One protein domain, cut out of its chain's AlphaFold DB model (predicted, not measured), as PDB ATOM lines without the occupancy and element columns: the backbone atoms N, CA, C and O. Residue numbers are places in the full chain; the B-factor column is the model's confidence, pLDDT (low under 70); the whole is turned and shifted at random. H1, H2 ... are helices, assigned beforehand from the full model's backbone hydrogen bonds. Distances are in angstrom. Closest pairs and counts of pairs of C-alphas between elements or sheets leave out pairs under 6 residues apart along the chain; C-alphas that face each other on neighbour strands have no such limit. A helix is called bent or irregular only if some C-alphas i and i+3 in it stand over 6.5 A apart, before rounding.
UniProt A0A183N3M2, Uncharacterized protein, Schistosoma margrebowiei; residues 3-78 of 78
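This is residues 3 to 78 of the 78 residues of an uncharacterized protein of Schistosoma margrebowiei (UniProt A0A183N3M2). The printed part makes an open, roughly triangular frame with an empty middle. One side runs through the short helix H1, the linking residues 11 to 25 and the long helix H2; the long link of residues 43 to 62, with no named element, returns from the far end of H2, and H3 closes the frame by meeting H1 at a corner. The printed part has 76 residues with three named helices, H1, H2 and H3 in this order, and no named strand; its class is all helix. It is only just loose, close to extended, with a radius of gyration of the C-alphas of 16.9 A, and its elongated outline spans 47 by 28 by 19 A.

Start at H1, residues 3 to 10, and look across to H3, residues 63 to 76. The two touch, and H3 does so with residues 70 to 76 alone. Their closest C-alphas are those of Ala 8 and Thr 74, 5.7 A apart, and their lines stand at 81 degrees, about perpendicular. Now look at H2, residues 26 to 42: it touches no helix. H1 and H2 are apart, and H2 and H3 are apart. In the backbones of H2 and H3 you will find each O i to N i+4 pair within hydrogen-bond range; in H1, 2 of 4 are.

Find C-alpha 3 at (-47.974, -15.126, 33.886), where H1 begins; from there it runs 11.1 A to C-alpha 10. H1 is irregular, with C-alphas 4 and 7 lying 7.5 A apart. Next find C-alpha 26 at (-31.659, -5.526, 21.619), where H2, the longest helix with 17 residues, begins; it runs 24.6 A to C-alpha 42. H3 runs 20.1 A from C-alpha 63 to C-alpha 76 at (-51.773, -1.949, 42.504).

Both links are long, with 15 residues between H1 and H2 and 20 between H2 and H3. Look at residues 50 to 69, of which 63 to 69 belong to H3: this stretch stands free. The two C-alphas farthest apart are those of Asn 44 and Ser 78, at 48.2 A, while the first and last printed C-alphas, of Asn 3 and Ser 78, are 14.6 A apart. The printed part has no cut and ends at residue 78, the chain's last residue. The mean pLDDT of the printed part is 90.0, and residues 77 to 78 are under 70.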
ATOM      1  N   ASN A   3     -46.796 -15.538  34.666       81.06
ATOM      2  CA  ASN A   3     -47.974 -15.126  33.886       81.06
ATOM      3  C   ASN A   3     -49.006 -14.323  34.695       81.06
ATOM      4  O   ASN A   3     -49.826 -13.642  34.104       81.06
ATOM      5  N   LEU A   4     -48.980 -14.414  36.029       80.44
ATOM      6  CA  LEU A   4     -49.908 -13.684  36.904       80.44
ATOM      7  C   LEU A   4     -49.448 -12.238  37.112       80.44
ATOM      8  O   LEU A   4     -50.262 -11.341  37.265       80.44
ATOM      9  N   THR A   5     -48.134 -12.024  37.143       81.69
ATOM     10  CA  THR A   5     -47.525 -10.717  37.404       81.69
ATOM     11  C   THR A   5     -47.148  -9.977  36.128       81.69
ATOM     12  O   THR A   5     -46.675  -8.853  36.219       81.69
ATOM     13  N   LYS A   6     -47.278 -10.613  34.958       84.56
ATOM     14  CA  LYS A   6     -46.760 -10.090  33.694       84.56
ATOM     15  C   LYS A   6     -47.363  -8.729  33.358       84.56
ATOM     16  O   LYS A   6     -46.620  -7.763  33.285       84.56
ATOM     17  N   ASP A   7     -48.684  -8.658  33.248       85.19
ATOM     18  CA  ASP A   7     -49.376  -7.438  32.816       85.19
ATOM     19  C   ASP A   7     -49.184  -6.307  33.846       85.19
ATOM     20  O   ASP A   7     -48.806  -5.192  33.505       85.19
ATOM     21  N   ALA A   8     -49.284  -6.647  35.136       85.19
ATOM     22  CA  ALA A   8     -49.041  -5.739  36.258       85.19
ATOM     23  C   ALA A   8     -47.642  -5.094  36.260       85.19
ATOM     24  O   ALA A   8     -47.459  -3.968  36.734       85.19
ATOM     25  N   VAL A   9     -46.636  -5.847  35.815       87.50
ATOM     26  CA  VAL A   9     -45.240  -5.408  35.756       87.50
ATOM     27  C   VAL A   9     -44.952  -4.706  34.432       87.50
ATOM     28  O   VAL A   9     -44.209  -3.725  34.434       87.50
ATOM     29  N   ASP A  10     -45.552  -5.156  33.329       87.31
ATOM     30  CA  ASP A  10     -45.361  -4.547  32.016       87.31
ATOM     31  C   ASP A  10     -45.811  -3.076  32.009       87.31
ATOM     32  O   ASP A  10     -45.082  -2.234  31.481       87.31
ATOM     33  N   ASP A  11     -46.895  -2.736  32.709       85.88
ATOM     34  CA  ASP A  11     -47.362  -1.348  32.859       85.88
ATOM     35  C   ASP A  11     -46.434  -0.463  33.718       85.88
ATOM     36  O   ASP A  11     -46.520   0.765  33.688       85.88
ATOM     37  N   GLN A  12     -45.557  -1.063  34.531       87.00
ATOM     38  CA  GLN A  12     -44.677  -0.334  35.458       87.00
ATOM     39  C   GLN A  12     -43.251  -0.171  34.946       87.00
ATOM     40  O   GLN A  12     -42.541   0.752  35.358       87.00
ATOM     41  N   ILE A  13     -42.802  -1.078  34.083       88.31
ATOM     42  CA  ILE A  13     -41.496  -0.967  33.443       88.31
ATOM     43  C   ILE A  13     -41.559   0.179  32.421       88.31
ATOM     44  O   ILE A  13     -42.574   0.405  31.769       88.31
ATOM     45  N   ARG A  14     -40.453   0.908  32.256       89.38
ATOM     46  CA  ARG A  14     -40.351   2.008  31.289       89.38
ATOM     47  C   ARG A  14     -40.276   1.510  29.844       89.38
ATOM     48  O   ARG A  14     -39.726   0.437  29.585       89.38
ATOM     49  N   ASP A  15     -40.722   2.326  28.896       88.38
ATOM     50  CA  ASP A  15     -40.673   2.007  27.459       88.38
ATOM     51  C   ASP A  15     -39.239   1.825  26.944       88.38
ATOM     52  O   ASP A  15     -38.984   1.036  26.040       88.38
ATOM     53  N   GLN A  16     -38.267   2.501  27.566       89.94
ATOM     54  CA  GLN A  16     -36.853   2.380  27.207       89.94
ATOM     55  C   GLN A  16     -36.214   1.063  27.667       89.94
ATOM     56  O   GLN A  16     -35.044   0.844  27.376       89.94
ATOM     57  N   GLN A  17     -36.905   0.194  28.410       90.25
ATOM     58  CA  GLN A  17     -36.388  -1.135  28.732       90.25
ATOM     59  C   GLN A  17     -36.875  -2.133  27.680       90.25
ATOM     60  O   GLN A  17     -38.053  -2.474  27.659       90.25
ATOM     61  N   ALA A  18     -35.959  -2.642  26.851       89.69
ATOM     62  CA  ALA A  18     -36.249  -3.709  25.887       89.69
ATOM     63  C   ALA A  18     -35.930  -5.112  26.432       89.69
ATOM     64  O   ALA A  18     -36.492  -6.104  25.979       89.69
ATOM     65  N   GLY A  19     -35.029  -5.225  27.412       90.56
ATOM     66  CA  GLY A  19     -34.668  -6.516  27.995       90.56
ATOM     67  C   GLY A  19     -35.866  -7.200  28.661       90.56
ATOM     68  O   GLY A  19     -36.576  -6.578  29.453       90.56
ATOM     69  N   PHE A  20     -36.056  -8.490  28.361       88.00
ATOM     70  CA  PHE A  20     -37.115  -9.346  28.921       88.00
ATOM     71  C   PHE A  20     -38.555  -8.877  28.644       88.00
ATOM     72  O   PHE A  20     -39.482  -9.292  29.338       88.00
ATOM     73  N   ARG A  21     -38.753  -8.051  27.610       87.38
ATOM     74  CA  ARG A  21     -40.072  -7.643  27.110       87.38
ATOM     75  C   ARG A  21     -40.478  -8.472  25.905       87.38
ATOM     76  O   ARG A  21     -39.629  -8.859  25.109       87.38
ATOM     77  N   LYS A  22     -41.785  -8.704  25.746       85.31
ATOM     78  CA  LYS A  22     -42.329  -9.482  24.622       85.31
ATOM     79  C   LYS A  22     -41.920  -8.902  23.262       85.31
ATOM     80  O   LYS A  22     -41.527  -9.662  22.387       85.31
ATOM     81  N   ASP A  23     -41.972  -7.581  23.137       85.50
ATOM     82  CA  ASP A  23     -41.687  -6.863  21.889       85.50
ATOM     83  C   ASP A  23     -40.361  -6.079  21.971       85.50
ATOM     84  O   ASP A  23     -40.091  -5.191  21.169       85.50
ATOM     85  N   GLY A  24     -39.527  -6.384  22.971       85.06
ATOM     86  CA  GLY A  24     -38.249  -5.717  23.174       85.06
ATOM     87  C   GLY A  24     -37.122  -6.377  22.383       85.06
ATOM     88  O   GLY A  24     -36.798  -7.544  22.593       85.06
ATOM     89  N   SER A  25     -36.485  -5.606  21.502       90.12
ATOM     90  CA  SER A  25     -35.343  -6.035  20.691       90.12
ATOM     91  C   SER A  25     -34.062  -5.326  21.131       90.12
ATOM     92  O   SER A  25     -34.012  -4.099  21.246       90.12
ATOM     93  N   GLY A  26     -32.987  -6.092  21.348       89.31
ATOM     94  CA  GLY A  26     -31.659  -5.526  21.619       89.31
ATOM     95  C   GLY A  26     -31.099  -4.748  20.421       89.31
ATOM     96  O   GLY A  26     -30.433  -3.729  20.598       89.31
ATOM     97  N   THR A  27     -31.427  -5.176  19.200       93.06
ATOM     98  CA  THR A  27     -31.022  -4.497  17.960       93.06
ATOM     99  C   THR A  27     -31.646  -3.110  17.846       93.06
ATOM    100  O   THR A  27     -30.978  -2.168  17.415       93.06
ATOM    101  N   ASP A  28     -32.895  -2.955  18.283       90.50
ATOM    102  CA  ASP A  28     -33.603  -1.674  18.217       90.50
ATOM    103  C   ASP A  28     -32.995  -0.669  19.200       90.50
ATOM    104  O   ASP A  28     -32.848   0.512  18.879       90.50
ATOM    105  N   GLN A  29     -32.536  -1.133  20.369       91.44
ATOM    106  CA  GLN A  29     -31.805  -0.284  21.313       91.44
ATOM    107  C   GLN A  29     -30.441   0.152  20.785       91.44
ATOM    108  O   GLN A  29     -30.095   1.325  20.902       91.44
ATOM    109  N   ILE A  30     -29.681  -0.759  20.168       93.81
ATOM    110  CA  ILE A  30     -28.400  -0.417  19.530       93.81
ATOM    111  C   ILE A  30     -28.626   0.605  18.411       93.81
ATOM    112  O   ILE A  30     -27.891   1.585  18.307       93.81
ATOM    113  N   SER A  31     -29.674   0.412  17.607       95.12
ATOM    114  CA  SER A  31     -30.040   1.340  16.534       95.12
ATOM    115  C   SER A  31     -30.443   2.711  17.085       95.12
ATOM    116  O   SER A  31     -30.004   3.734  16.570       95.12
ATOM    117  N   THR A  32     -31.202   2.748  18.184       93.88
ATOM    118  CA  THR A  32     -31.581   3.992  18.872       93.88
ATOM    119  C   THR A  32     -30.360   4.732  19.419       93.88
ATOM    120  O   THR A  32     -30.223   5.935  19.204       93.88
ATOM    121  N   LEU A  33     -29.434   4.027  20.079       94.31
ATOM    122  CA  LEU A  33     -28.179   4.612  20.563       94.31
ATOM    123  C   LEU A  33     -27.354   5.195  19.416       94.31
ATOM    124  O   LEU A  33     -26.820   6.296  19.539       94.31
ATOM    125  N   ARG A  34     -27.286   4.483  18.287       96.56
ATOM    126  CA  ARG A  34     -26.609   4.962  17.083       96.56
ATOM    127  C   ARG A  34     -27.217   6.272  16.576       96.56
ATOM    128  O   ARG A  34     -26.469   7.213  16.343       96.56
ATOM    129  N   ILE A  35     -28.546   6.357  16.491       96.81
ATOM    130  CA  ILE A  35     -29.255   7.582  16.083       96.81
ATOM    131  C   ILE A  35     -28.935   8.747  17.032       96.81
ATOM    132  O   ILE A  35     -28.644   9.846  16.568       96.81
ATOM    133  N   ILE A  36     -28.942   8.518  18.350       95.75
ATOM    134  CA  ILE A  36     -28.620   9.557  19.347       95.75
ATOM    135  C   ILE A  36     -27.191  10.080  19.152       95.75
ATOM    136  O   ILE A  36     -26.965  11.290  19.198       95.75
ATOM    137  N   VAL A  37     -26.224   9.187  18.925       96.62
ATOM    138  CA  VAL A  37     -24.827   9.569  18.676       96.62
ATOM    139  C   VAL A  37     -24.697  10.361  17.375       96.62
ATOM    140  O   VAL A  37     -24.076  11.421  17.378       96.62
ATOM    141  N   GLU A  38     -25.300   9.879  16.287       97.25
ATOM    142  CA  GLU A  38     -25.259  10.534  14.973       97.25
ATOM    143  C   GLU A  38     -25.875  11.941  15.027       97.25
ATOM    144  O   GLU A  38     -25.246  12.899  14.578       97.25
ATOM    145  N   GLN A  39     -27.037  12.098  15.670       98.00
ATOM    146  CA  GLN A  39     -27.646  13.413  15.893       98.00
ATOM    147  C   GLN A  39     -26.759  14.298  16.767       98.00
ATOM    148  O   GLN A  39     -26.562  15.470  16.472       98.00
ATOM    149  N   SER A  40     -26.160  13.764  17.828       97.00
ATOM    150  CA  SER A  40     -25.317  14.591  18.694       97.00
ATOM    151  C   SER A  40     -24.153  15.220  17.919       97.00
ATOM    152  O   SER A  40     -23.862  16.401  18.118       97.00
ATOM    153  N   VAL A  41     -23.556  14.464  16.987       95.75
ATOM    154  CA  VAL A  41     -22.519  14.954  16.065       95.75
ATOM    155  C   VAL A  41     -23.068  16.022  15.117       95.75
ATOM    156  O   VAL A  41     -22.435  17.064  14.957       95.75
ATOM    157  N   GLU A  42     -24.243  15.800  14.521       97.56
ATOM    158  CA  GLU A  42     -24.900  16.759  13.617       97.56
ATOM    159  C   GLU A  42     -25.142  18.121  14.288       97.56
ATOM    160  O   GLU A  42     -24.889  19.169  13.696       97.56
ATOM    161  N   TRP A  43     -25.558  18.114  15.555       97.62
ATOM    162  CA  TRP A  43     -25.856  19.322  16.328       97.62
ATOM    163  C   TRP A  43     -24.632  19.908  17.055       97.62
ATOM    164  O   TRP A  43     -24.781  20.781  17.910       97.62
ATOM    165  N   ASN A  44     -23.417  19.445  16.726       96.06
ATOM    166  CA  ASN A  44     -22.154  19.851  17.355       96.06
ATOM    167  C   ASN A  44     -22.186  19.760  18.895       96.06
ATOM    168  O   ASN A  44     -21.633  20.596  19.613       96.06
ATOM    169  N   SER A  45     -22.868  18.735  19.403       96.06
ATOM    170  CA  SER A  45     -22.935  18.396  20.821       96.06
ATOM    171  C   SER A  45     -22.036  17.193  21.117       96.06
ATOM    172  O   SER A  45     -21.761  16.366  20.249       96.06
ATOM    173  N   SER A  46     -21.557  17.085  22.356       92.19
ATOM    174  CA  SER A  46     -20.753  15.942  22.794       92.19
ATOM    175  C   SER A  46     -21.617  15.022  23.660       92.19
ATOM    176  O   SER A  46     -21.924  15.389  24.797       92.19
ATOM    177  N   PRO A  47     -22.059  13.855  23.153       92.00
ATOM    178  CA  PRO A  47     -22.833  12.929  23.963       92.00
ATOM    179  C   PRO A  47     -21.918  12.249  24.987       92.00
ATOM    180  O   PRO A  47     -20.851  11.736  24.646       92.00
ATOM    181  N   HIS A  48     -22.355  12.189  26.244       92.75
ATOM    182  CA  HIS A  48     -21.701  11.401  27.289       92.75
ATOM    183  C   HIS A  48     -22.483  10.104  27.513       92.75
ATOM    184  O   HIS A  48     -23.662  10.143  27.859       92.75
ATOM    185  N   ILE A  49     -21.830   8.956  27.310       92.12
ATOM    186  CA  ILE A  49     -22.457   7.630  27.393       92.12
ATOM    187  C   ILE A  49     -21.742   6.800  28.455       92.12
ATOM    188  O   ILE A  49     -20.527   6.629  28.394       92.12
ATOM    189  N   ASN A  50     -22.515   6.244  29.390       94.88
ATOM    190  CA  ASN A  50     -22.020   5.337  30.420       94.88
ATOM    191  C   ASN A  50     -22.621   3.946  30.223       94.88
ATOM    192  O   ASN A  50     -23.841   3.799  30.156       94.88
ATOM    193  N   PHE A  51     -21.764   2.928  30.197       92.81
ATOM    194  CA  PHE A  51     -22.175   1.528  30.223       92.81
ATOM    195  C   PHE A  51     -22.095   1.019  31.661       92.81
ATOM    196  O   PHE A  51     -21.037   1.084  32.285       92.81
ATOM    197  N   ILE A  52     -23.221   0.541  32.187       94.44
ATOM    198  CA  ILE A  52     -23.320  -0.014  33.538       94.44
ATOM    199  C   ILE A  52     -23.754  -1.465  33.396       94.44
ATOM    200  O   ILE A  52     -24.835  -1.733  32.874       94.44
ATOM    201  N   ASP A  53     -22.918  -2.376  33.879       94.00
ATOM    202  CA  ASP A  53     -23.228  -3.797  33.978       94.00
ATOM    203  C   ASP A  53     -23.146  -4.244  35.440       94.00
ATOM    204  O   ASP A  53     -22.330  -3.735  36.214       94.00
ATOM    205  N   TYR A  54     -24.022  -5.170  35.825       94.12
ATOM    206  CA  TYR A  54     -24.080  -5.698  37.184       94.12
ATOM    207  C   TYR A  54     -23.499  -7.107  37.220       94.12
ATOM    208  O   TYR A  54     -24.084  -8.046  36.673       94.12
ATOM    209  N   GLU A  55     -22.403  -7.281  37.958       95.44
ATOM    210  CA  GLU A  55     -21.852  -8.610  38.204       95.44
ATOM    211  C   GLU A  55     -22.895  -9.484  38.923       95.44
ATOM    212  O   GLU A  55     -23.399  -9.135  39.995       95.44
ATOM    213  N   LYS A  56     -23.227 -10.636  38.322       95.06
ATOM    214  CA  LYS A  56     -24.192 -11.614  38.858       95.06
ATOM    215  C   LYS A  56     -25.515 -10.961  39.285       95.06
ATOM    216  O   LYS A  56     -25.990 -11.145  40.406       95.06
ATOM    217  N   ALA A  57     -26.116 -10.190  38.378       93.38
ATOM    218  CA  ALA A  57     -27.325  -9.401  38.631       93.38
ATOM    219  C   ALA A  57     -28.465 -10.180  39.315       93.38
ATOM    220  O   ALA A  57     -29.134  -9.637  40.184       93.38
ATOM    221  N   PHE A  58     -28.684 -11.453  38.972       92.00
ATOM    222  CA  PHE A  58     -29.740 -12.253  39.603       92.00
ATOM    223  C   PHE A  58     -29.365 -12.766  41.000       92.00
ATOM    224  O   PHE A  58     -30.230 -12.827  41.874       92.00
ATOM    225  N   ASP A  59     -28.091 -13.092  41.235       96.25
ATOM    226  CA  ASP A  59     -27.623 -13.608  42.528       96.25
ATOM    227  C   ASP A  59     -27.503 -12.497  43.581       96.25
ATOM    228  O   ASP A  59     -27.641 -12.752  44.778       96.25
ATOM    229  N   SER A  60     -27.256 -11.258  43.143       95.19
ATOM    230  CA  SER A  60     -27.054 -10.098  44.019       95.19
ATOM    231  C   SER A  60     -28.355  -9.430  44.492       95.19
ATOM    232  O   SER A  60     -28.323  -8.572  45.379       95.19
ATOM    233  N   VAL A  61     -29.517  -9.829  43.961       94.94
ATOM    234  CA  VAL A  61     -30.815  -9.247  44.340       94.94
ATOM    235  C   VAL A  61     -31.239  -9.676  45.750       94.94
ATOM    236  O   VAL A  61     -31.347 -10.861  46.075       94.94
ATOM    237  N   ASP A  62     -31.591  -8.699  46.595       96.44
ATOM    238  CA  ASP A  62     -32.219  -8.961  47.895       96.44
ATOM    239  C   ASP A  62     -33.618  -9.565  47.697       96.44
ATOM    240  O   ASP A  62     -34.600  -8.871  47.407       96.44
ATOM    241  N   ARG A  63     -33.714 -10.877  47.923       95.44
ATOM    242  CA  ARG A  63     -34.948 -11.660  47.789       95.44
ATOM    243  C   ARG A  63     -36.112 -11.100  48.609       95.44
ATOM    244  O   ARG A  63     -37.248 -11.145  48.147       95.44
ATOM    245  N   ARG A  64     -35.870 -10.540  49.802       96.38
ATOM    246  CA  ARG A  64     -36.948  -9.975  50.638       96.38
ATOM    247  C   ARG A  64     -37.505  -8.695  50.026       96.38
ATOM    248  O   ARG A  64     -38.716  -8.488  50.058       96.38
ATOM    249  N   LYS A  65     -36.639  -7.847  49.464       95.56
ATOM    250  CA  LYS A  65     -37.067  -6.638  48.746       95.56
ATOM    251  C   LYS A  65     -37.814  -6.997  47.464       95.56
ATOM    252  O   LYS A  65     -38.878  -6.434  47.228       95.56
ATOM    253  N   LEU A  66     -37.317  -7.973  46.702       92.50
ATOM    254  CA  LEU A  66     -37.976  -8.452  45.485       92.50
ATOM    255  C   LEU A  66     -39.406  -8.935  45.762       92.50
ATOM    256  O   LEU A  66     -40.339  -8.505  45.090       92.50
ATOM    257  N   TRP A  67     -39.607  -9.762  46.794       92.31
ATOM    258  CA  TRP A  67     -40.945 -10.242  47.154       92.31
ATOM    259  C   TRP A  67     -41.901  -9.120  47.556       92.31
ATOM    260  O   TRP A  67     -43.063  -9.150  47.155       92.31
ATOM    261  N   LYS A  68     -41.425  -8.125  48.316       92.88
ATOM    262  CA  LYS A  68     -42.234  -6.952  48.680       92.88
ATOM    263  C   LYS A  68     -42.659  -6.156  47.447       92.88
ATOM    264  O   LYS A  68     -43.821  -5.770  47.360       92.88
ATOM    265  N   LEU A  69     -41.741  -5.951  46.503       89.62
ATOM    266  CA  LEU A  69     -42.032  -5.259  45.247       89.62
ATOM    267  C   LEU A  69     -43.070  -6.025  44.426       89.62
ATOM    268  O   LEU A  69     -44.065  -5.428  44.045       89.62
ATOM    269  N   LEU A  70     -42.903  -7.340  44.244       87.81
ATOM    270  CA  LEU A  70     -43.855  -8.165  43.491       87.81
ATOM    271  C   LEU A  70     -45.267  -8.171  44.098       87.81
ATOM    272  O   LEU A  70     -46.253  -8.154  43.364       87.81
ATOM    273  N   HIS A  71     -45.388  -8.180  45.429       88.12
ATOM    274  CA  HIS A  71     -46.700  -8.082  46.079       88.12
ATOM    275  C   HIS A  71     -47.329  -6.706  45.864       88.12
ATOM    276  O   HIS A  71     -48.503  -6.618  45.516       88.12
ATOM    277  N   TYR A  72     -46.549  -5.635  46.038       86.25
ATOM    278  CA  TYR A  72     -47.029  -4.272  45.822       86.25
ATOM    279  C   TYR A  72     -47.475  -4.042  44.374       86.25
ATOM    280  O   TYR A  72     -48.546  -3.483  44.148       86.25
ATOM    281  N   THR A  73     -46.684  -4.495  43.397       82.38
ATOM    282  CA  THR A  73     -47.008  -4.313  41.981       82.38
ATOM    283  C   THR A  73     -48.273  -5.060  41.591       82.38
ATOM    284  O   THR A  73     -49.110  -4.469  40.924       82.38
ATOM    285  N   THR A  74     -48.454  -6.292  42.075       78.88
ATOM    286  CA  THR A  74     -49.650  -7.102  41.794       78.88
ATOM    287  C   THR A  74     -50.922  -6.508  42.411       78.88
ATOM    288  O   THR A  74     -51.963  -6.518  41.766       78.88
ATOM    289  N   LEU A  75     -50.843  -5.964  43.634       78.00
ATOM    290  CA  LEU A  75     -51.986  -5.351  44.332       78.00
ATOM    291  C   LEU A  75     -52.401  -3.986  43.762       78.00
ATOM    292  O   LEU A  75     -53.525  -3.552  43.978       78.00
ATOM    293  N   ARG A  76     -51.493  -3.271  43.090       71.00
ATOM    294  CA  ARG A  76     -51.773  -1.949  42.504       71.00
ATOM    295  C   ARG A  76     -52.527  -2.036  41.171       71.00
ATOM    296  O   ARG A  76     -53.173  -1.073  40.776       71.00
ATOM    297  N   SER A  77     -52.394  -3.156  40.473       63.62
ATOM    298  CA  SER A  77     -52.983  -3.433  39.156       63.62
ATOM    299  C   SER A  77     -54.331  -4.171  39.214       63.62
ATOM    300  O   SER A  77     -54.899  -4.462  38.165       63.62
ATOM    301  N   SER A  78     -54.821  -4.493  40.416       58.53
ATOM    302  CA  SER A  78     -56.129  -5.111  40.701       58.53
ATOM    303  C   SER A  78     -57.100  -4.102  41.295       58.53
ATOM    304  O   SER A  78     -58.278  -4.102  40.882       58.53
TER     305      SER A  78